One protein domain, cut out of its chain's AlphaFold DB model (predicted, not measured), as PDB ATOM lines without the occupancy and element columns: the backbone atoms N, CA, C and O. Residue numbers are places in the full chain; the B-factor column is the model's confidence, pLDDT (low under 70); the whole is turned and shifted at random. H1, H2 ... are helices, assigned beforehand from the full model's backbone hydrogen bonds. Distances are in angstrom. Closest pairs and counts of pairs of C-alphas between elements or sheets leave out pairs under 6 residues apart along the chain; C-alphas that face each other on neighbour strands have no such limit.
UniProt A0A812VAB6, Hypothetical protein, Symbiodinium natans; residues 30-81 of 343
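This is residues 30 to 81 of the 343 residues of the protein "Hypothetical protein" of Symbiodinium natans (UniProt A0A812VAB6). Three separate helices are strung along a flat, open loop of chain: H1 leads through a bare link to the long helix H2 on the far side, and the chain then folds back so that the short helix H3 comes near H1 and almost closes the ring. No two helices touch and the middle is largely empty; residues 37 to 53, from the last part of H1 through the link into H2, stand free. The printed part has 52 residues with three named helices, H1, H2 and H3 in that order, and no named strand, and its class is all helix. The whole is loose, with a radius of gyration of the C-alphas of 12.7 A, and it spans 32 by 28 by 14 A.

H1 holds residues 30 to 39 and measures 13.9 A from first to last C-alpha, beginning at C-alpha 30 at (-56.126, -61.421, -20.481). H2 holds residues 47 to 62, is the longest helix with 16 residues, and measures 22.6 A, from C-alpha 47 at (-50.070, -32.901, -31.109) to C-alpha 62 at (-32.459, -46.379, -26.589). H3 holds residues 73 to 79, measures 9.9 A, and ends at C-alpha 79 at (-42.717, -60.830, -29.618).

H1 and H2 are apart, with 7 residues between them in a short link. H2 and H3 are apart as well, and a short link of 10 residues joins them. H1 and H3 are close but not clearly touching, with 2 pairs of C-alphas within 8 A. Their closest C-alphas are those of Lys 32 and Ser 77, 7.9 A apart, and their centres are 12.4 A apart. Their lines stand at a steep tilt of 47 degrees, and they run opposite ways. In H1, H2 and H3 every pair of O i to N i+4 is within hydrogen-bond range.

The two C-alphas farthest apart are those of Glu 48 and Glu 81, 34.4 A, while the first and last printed C-alphas, those of Phe 30 and Glu 81, are 13.8 A apart. Without the residues that stand free, the body has 35 residues and spans 28 by 17 by 15 A. The printed part has no cut, and neither link is long. The mean pLDDT of the printed part is 75.6; 17 residues are under 70, namely residues 30 to 44, residue 73 and residue 81. H1 has a mean pLDDT of 58, H2 of 87 and H3 of 74.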
ATOM      1  N   PHE A  30     -56.054 -62.684 -21.217       49.06
ATOM      2  CA  PHE A  30     -56.126 -61.421 -20.481       49.06
ATOM      3  C   PHE A  30     -55.116 -60.381 -20.973       49.06
ATOM      4  O   PHE A  30     -55.456 -59.203 -21.009       49.06
ATOM      5  N   LEU A  31     -53.906 -60.771 -21.398       58.03
ATOM      6  CA  LEU A  31     -52.964 -59.820 -21.996       58.03
ATOM      7  C   LEU A  31     -53.552 -59.180 -23.259       58.03
ATOM      8  O   LEU A  31     -53.422 -57.970 -23.437       58.03
ATOM      9  N   LYS A  32     -54.270 -59.950 -24.088       59.09
ATOM     10  CA  LYS A  32     -54.972 -59.412 -25.263       59.09
ATOM     11  C   LYS A  32     -56.123 -58.467 -24.865       59.09
ATOM     12  O   LYS A  32     -56.150 -57.331 -25.332       59.09
ATOM     13  N   VAL A  33     -56.998 -58.871 -23.938       55.81
ATOM     14  CA  VAL A  33     -58.153 -58.059 -23.485       55.81
ATOM     15  C   VAL A  33     -57.734 -56.809 -22.693       55.81
ATOM     16  O   VAL A  33     -58.318 -55.741 -22.847       55.81
ATOM     17  N   ARG A  34     -56.690 -56.887 -21.861       53.22
ATOM     18  CA  ARG A  34     -56.143 -55.726 -21.140       53.22
ATOM     19  C   ARG A  34     -55.493 -54.731 -22.096       53.22
ATOM     20  O   ARG A  34     -55.686 -53.534 -21.916       53.22
ATOM     21  N   ARG A  35     -54.758 -55.197 -23.114       65.94
ATOM     22  CA  ARG A  35     -54.225 -54.321 -24.177       65.94
ATOM     23  C   ARG A  35     -55.360 -53.628 -24.934       65.94
ATOM     24  O   ARG A  35     -55.275 -52.435 -25.193       65.94
ATOM     25  N   GLU A  36     -56.450 -54.339 -25.210       60.81
ATOM     26  CA  GLU A  36     -57.654 -53.775 -25.830       60.81
ATOM     27  C   GLU A  36     -58.337 -52.714 -24.949       60.81
ATOM     28  O   GLU A  36     -58.700 -51.642 -25.431       60.81
ATOM     29  N   ALA A  37     -58.442 -52.953 -23.642       55.66
ATOM     30  CA  ALA A  37     -58.966 -51.978 -22.686       55.66
ATOM     31  C   ALA A  37     -58.067 -50.736 -22.515       55.66
ATOM     32  O   ALA A  37     -58.568 -49.667 -22.178       55.66
ATOM     33  N   LEU A  38     -56.750 -50.867 -22.718       58.19
ATOM     34  CA  LEU A  38     -55.809 -49.742 -22.684       58.19
ATOM     35  C   LEU A  38     -55.917 -48.883 -23.949       58.19
ATOM     36  O   LEU A  38     -55.947 -47.663 -23.852       58.19
ATOM     37  N   LEU A  39     -56.037 -49.518 -25.119       60.94
ATOM     38  CA  LEU A  39     -56.156 -48.823 -26.406       60.94
ATOM     39  C   LEU A  39     -57.539 -48.187 -26.608       60.94
ATOM     40  O   LEU A  39     -57.641 -47.107 -27.172       60.94
ATOM     41  N   SER A  40     -58.611 -48.815 -26.115       55.66
ATOM     42  CA  SER A  40     -59.977 -48.268 -26.221       55.66
ATOM     43  C   SER A  40     -60.248 -47.061 -25.315       55.66
ATOM     44  O   SER A  40     -61.281 -46.412 -25.462       55.66
ATOM     45  N   LYS A  41     -59.337 -46.752 -24.384       55.97
ATOM     46  CA  LYS A  41     -59.435 -45.627 -23.445       55.97
ATOM     47  C   LYS A  41     -58.561 -44.426 -23.820       55.97
ATOM     48  O   LYS A  41     -58.445 -43.518 -23.004       55.97
ATOM     49  N   SER A  42     -57.925 -44.406 -24.996       59.38
ATOM     50  CA  SER A  42     -57.104 -43.252 -25.375       59.38
ATOM     51  C   SER A  42     -57.996 -42.043 -25.670       59.38
ATOM     52  O   SER A  42     -58.706 -42.020 -26.678       59.38
ATOM     53  N   GLU A  43     -57.962 -41.040 -24.799       64.88
ATOM     54  CA  GLU A  43     -58.487 -39.715 -25.116       64.88
ATOM     55  C   GLU A  43     -57.608 -39.059 -26.197       64.88
ATOM     56  O   GLU A  43     -56.424 -39.386 -26.301       64.88
ATOM     57  N   PRO A  44     -58.160 -38.169 -27.039       65.12
ATOM     58  CA  PRO A  44     -57.355 -37.435 -28.004       65.12
ATOM     59  C   PRO A  44     -56.364 -36.523 -27.267       65.12
ATOM     60  O   PRO A  44     -56.774 -35.625 -26.536       65.12
ATOM     61  N   ILE A  45     -55.068 -36.775 -27.460       75.06
ATOM     62  CA  ILE A  45     -53.956 -35.992 -26.900       75.06
ATOM     63  C   ILE A  45     -53.576 -34.890 -27.901       75.06
ATOM     64  O   ILE A  45     -53.680 -35.098 -29.114       75.06
ATOM     65  N   ASP A  46     -53.146 -33.726 -27.408       86.75
ATOM     66  CA  ASP A  46     -52.626 -32.648 -28.255       86.75
ATOM     67  C   ASP A  46     -51.365 -33.082 -29.029       86.75
ATOM     68  O   ASP A  46     -50.584 -33.924 -28.581       86.75
ATOM     69  N   ALA A  47     -51.153 -32.505 -30.212       82.31
ATOM     70  CA  ALA A  47     -50.070 -32.901 -31.109       82.31
ATOM     71  C   ALA A  47     -48.675 -32.629 -30.520       82.31
ATOM     72  O   ALA A  47     -47.748 -33.402 -30.772       82.31
ATOM     73  N   GLU A  48     -48.523 -31.562 -29.730       85.44
ATOM     74  CA  GLU A  48     -47.246 -31.241 -29.086       85.44
ATOM     75  C   GLU A  48     -46.959 -32.197 -27.922       85.44
ATOM     76  O   GLU A  48     -45.858 -32.740 -27.823       85.44
ATOM     77  N   GLU A  49     -47.965 -32.493 -27.095       81.06
ATOM     78  CA  GLU A  49     -47.856 -33.478 -26.011       81.06
ATOM     79  C   GLU A  49     -47.549 -34.886 -26.539       81.06
ATOM     80  O   GLU A  49     -46.691 -35.586 -25.996       81.06
ATOM     81  N   ALA A  50     -48.185 -35.291 -27.643       81.31
ATOM     82  CA  ALA A  50     -47.900 -36.561 -28.300       81.31
ATOM     83  C   ALA A  50     -46.449 -36.635 -28.811       81.31
ATOM     84  O   ALA A  50     -45.816 -37.687 -28.696       81.31
ATOM     85  N   ARG A  51     -45.900 -35.525 -29.333       84.88
ATOM     86  CA  ARG A  51     -44.503 -35.469 -29.794       84.88
ATOM     87  C   ARG A  51     -43.524 -35.627 -28.633       84.88
ATOM     88  O   ARG A  51     -42.609 -36.440 -28.731       84.88
ATOM     89  N   VAL A  52     -43.754 -34.919 -27.528       87.38
ATOM     90  CA  VAL A  52     -42.915 -35.009 -26.320       87.38
ATOM     91  C   VAL A  52     -42.928 -36.428 -25.742       87.38
ATOM     92  O   VAL A  52     -41.875 -36.974 -25.416       87.38
ATOM     93  N   LEU A  53     -44.101 -37.065 -25.661       84.62
ATOM     94  CA  LEU A  53     -44.221 -38.448 -25.188       84.62
ATOM     95  C   LEU A  53     -43.519 -39.448 -26.116       84.62
ATOM     96  O   LEU A  53     -42.909 -40.404 -25.630       84.62
ATOM     97  N   ALA A  54     -43.584 -39.244 -27.434       84.75
ATOM     98  CA  ALA A  54     -42.899 -40.094 -28.402       84.75
ATOM     99  C   ALA A  54     -41.370 -39.972 -28.296       84.75
ATOM    100  O   ALA A  54     -40.684 -40.994 -28.286       84.75
ATOM    101  N   GLU A  55     -40.843 -38.751 -28.162       88.06
ATOM    102  CA  GLU A  55     -39.408 -38.502 -27.970       88.06
ATOM    103  C   GLU A  55     -38.898 -39.142 -26.668       88.06
ATOM    104  O   GLU A  55     -37.938 -39.912 -26.707       88.06
ATOM    105  N   ALA A  56     -39.592 -38.929 -25.544       87.88
ATOM    106  CA  ALA A  56     -39.237 -39.537 -24.258       87.88
ATOM    107  C   ALA A  56     -39.305 -41.076 -24.293       87.88
ATOM    108  O   ALA A  56     -38.421 -41.761 -23.783       87.88
ATOM    109  N   SER A  57     -40.323 -41.642 -24.951       86.50
ATOM    110  CA  SER A  57     -40.431 -43.097 -25.120       86.50
ATOM    111  C   SER A  57     -39.272 -43.658 -25.947       86.50
ATOM    112  O   SER A  57     -38.756 -44.730 -25.639       86.50
ATOM    113  N   GLN A  58     -38.838 -42.941 -26.986       89.06
ATOM    114  CA  GLN A  58     -37.727 -43.364 -27.838       89.06
ATOM    115  C   GLN A  58     -36.378 -43.297 -27.108       89.06
ATOM    116  O   GLN A  58     -35.506 -44.141 -27.339       89.06
ATOM    117  N   GLU A  59     -36.203 -42.325 -26.215       90.56
ATOM    118  CA  GLU A  59     -35.033 -42.233 -25.339       90.56
ATOM    119  C   GLU A  59     -34.953 -43.448 -24.402       90.56
ATOM    120  O   GLU A  59     -33.935 -44.139 -24.376       90.56
ATOM    121  N   GLU A  60     -36.054 -43.801 -23.739       90.81
ATOM    122  CA  GLU A  60     -36.146 -44.982 -22.867       90.81
ATOM    123  C   GLU A  60     -35.922 -46.311 -23.621       90.81
ATOM    124  O   GLU A  60     -35.306 -47.238 -23.087       90.81
ATOM    125  N   VAL A  61     -36.362 -46.411 -24.887       90.50
ATOM    126  CA  VAL A  61     -36.030 -47.553 -25.768       90.50
ATOM    127  C   VAL A  61     -34.528 -47.609 -26.043       90.50
ATOM    128  O   VAL A  61     -33.921 -48.675 -25.971       90.50
ATOM    129  N   THR A  62     -33.905 -46.463 -26.323       90.69
ATOM    130  CA  THR A  62     -32.459 -46.379 -26.589       90.69
ATOM    131  C   THR A  62     -31.637 -46.765 -25.359       90.69
ATOM    132  O   THR A  62     -30.591 -47.402 -25.483       90.69
ATOM    133  N   LEU A  63     -32.132 -46.427 -24.166       91.62
ATOM    134  CA  LEU A  63     -31.549 -46.806 -22.880       91.62
ATOM    135  C   LEU A  63     -31.829 -48.270 -22.486       91.62
ATOM    136  O   LEU A  63     -31.239 -48.767 -21.528       91.62
ATOM    137  N   GLY A  64     -32.690 -48.976 -23.226       88.31
ATOM    138  CA  GLY A  64     -33.025 -50.384 -22.999       88.31
ATOM    139  C   GLY A  64     -34.035 -50.631 -21.875       88.31
ATOM    140  O   GLY A  64     -34.237 -51.782 -21.487       88.31
ATOM    141  N   PHE A  65     -34.677 -49.585 -21.348       82.31
ATOM    142  CA  PHE A  65     -35.757 -49.716 -20.365       82.31
ATOM    143  C   PHE A  65     -37.100 -50.061 -21.024       82.31
ATOM    144  O   PHE A  65     -37.954 -50.683 -20.387       82.31
ATOM    145  N   LEU A  66     -37.273 -49.702 -22.302       87.56
ATOM    146  CA  LEU A  66     -38.420 -50.072 -23.131       87.56
ATOM    147  C   LEU A  66     -37.995 -50.900 -24.347       87.56
ATOM    148  O   LEU A  66     -36.874 -50.805 -24.839       87.56
ATOM    149  N   GLU A  67     -38.934 -51.686 -24.868       85.75
ATOM    150  CA  GLU A  67     -38.774 -52.444 -26.106       85.75
ATOM    151  C   GLU A  67     -39.910 -52.101 -27.076       85.75
ATOM    152  O   GLU A  67     -41.081 -52.092 -26.689       85.75
ATOM    153  N   GLY A  68     -39.567 -51.805 -28.331       86.12
ATOM    154  CA  GLY A  68     -40.496 -51.341 -29.362       86.12
ATOM    155  C   GLY A  68     -39.864 -50.257 -30.249       86.12
ATOM    156  O   GLY A  68     -38.636 -50.192 -30.330       86.12
ATOM    157  N   PRO A  69     -40.668 -49.397 -30.899       83.75
ATOM    158  CA  PRO A  69     -42.132 -49.399 -30.898       83.75
ATOM    159  C   PRO A  69     -42.713 -50.603 -31.653       83.75
ATOM    160  O   PRO A  69     -42.181 -51.036 -32.670       83.75
ATOM    161  N   PHE A  70     -43.834 -51.120 -31.154       85.75
ATOM    162  CA  PHE A  70     -44.689 -52.060 -31.878       85.75
ATOM    163  C   PHE A  70     -45.918 -51.304 -32.372       85.75
ATOM    164  O   PHE A  70     -46.538 -50.564 -31.605       85.75
ATOM    165  N   TYR A  71     -46.288 -51.496 -33.633       81.69
ATOM    166  CA  TYR A  71     -47.371 -50.751 -34.282       81.69
ATOM    167  C   TYR A  71     -48.653 -51.569 -34.424       81.69
ATOM    168  O   TYR A  71     -49.701 -51.040 -34.797       81.69
ATOM    169  N   SER A  72     -48.598 -52.858 -34.088       73.50
ATOM    170  CA  SER A  72     -49.756 -53.741 -34.090       73.50
ATOM    171  C   SER A  72     -49.801 -54.654 -32.863       73.50
ATOM    172  O   SER A  72     -48.800 -54.962 -32.214       73.50
ATOM    173  N   ARG A  73     -51.012 -55.120 -32.534       68.50
ATOM    174  CA  ARG A  73     -51.233 -56.093 -31.450       68.50
ATOM    175  C   ARG A  73     -50.558 -57.433 -31.736       68.50
ATOM    176  O   ARG A  73     -50.141 -58.117 -30.796       68.50
ATOM    177  N   ASP A  74     -50.471 -57.790 -33.010       70.62
ATOM    178  CA  ASP A  74     -49.908 -59.056 -33.465       70.62
ATOM    179  C   ASP A  74     -48.382 -59.043 -33.342       70.62
ATOM    180  O   ASP A  74     -47.810 -60.045 -32.921       70.62
ATOM    181  N   GLU A  75     -47.727 -57.897 -33.566       77.19
ATOM    182  CA  GLU A  75     -46.292 -57.712 -33.302       77.19
ATOM    183  C   GLU A  75     -45.949 -57.923 -31.824       77.19
ATOM    184  O   GLU A  75     -45.079 -58.733 -31.504       77.19
ATOM    185  N   VAL A  76     -46.678 -57.272 -30.909       74.88
ATOM    186  CA  VAL A  76     -46.483 -57.448 -29.456       74.88
ATOM    187  C   VAL A  76     -46.773 -58.890 -29.038       74.88
ATOM    188  O   VAL A  76     -46.050 -59.473 -28.230       74.88
ATOM    189  N   SER A  77     -47.845 -59.483 -29.573       72.00
ATOM    190  CA  SER A  77     -48.240 -60.847 -29.212       72.00
ATOM    191  C   SER A  77     -47.244 -61.883 -29.724       72.00
ATOM    192  O   SER A  77     -46.962 -62.829 -28.995       72.00
ATOM    193  N   SER A  78     -46.682 -61.670 -30.917       74.62
ATOM    194  CA  SER A  78     -45.624 -62.494 -31.510       74.62
ATOM    195  C   SER A  78     -44.316 -62.348 -30.745       74.62
ATOM    196  O   SER A  78     -43.700 -63.351 -30.400       74.62
ATOM    197  N   ARG A  79     -43.926 -61.112 -30.402       80.19
ATOM    198  CA  ARG A  79     -42.717 -60.830 -29.618       80.19
ATOM    199  C   ARG A  79     -42.741 -61.485 -28.239       80.19
ATOM    200  O   ARG A  79     -41.696 -61.890 -27.735       80.19
ATOM    201  N   LEU A  80     -43.919 -61.543 -27.627       73.38
ATOM    202  CA  LEU A  80     -44.129 -62.140 -26.309       73.38
ATOM    203  C   LEU A  80     -44.581 -63.604 -26.378       73.38
ATOM    204  O   LEU A  80     -44.864 -64.188 -25.338       73.38
ATOM    205  N   GLU A  81     -44.709 -64.172 -27.580       66.19
ATOM    206  CA  GLU A  81     -45.189 -65.542 -27.820       66.19
ATOM    207  C   GLU A  81     -46.543 -65.853 -27.148       66.19
ATOM    208  O   GLU A  81     -46.868 -66.987 -26.810       66.19
TER     209      GLU A  81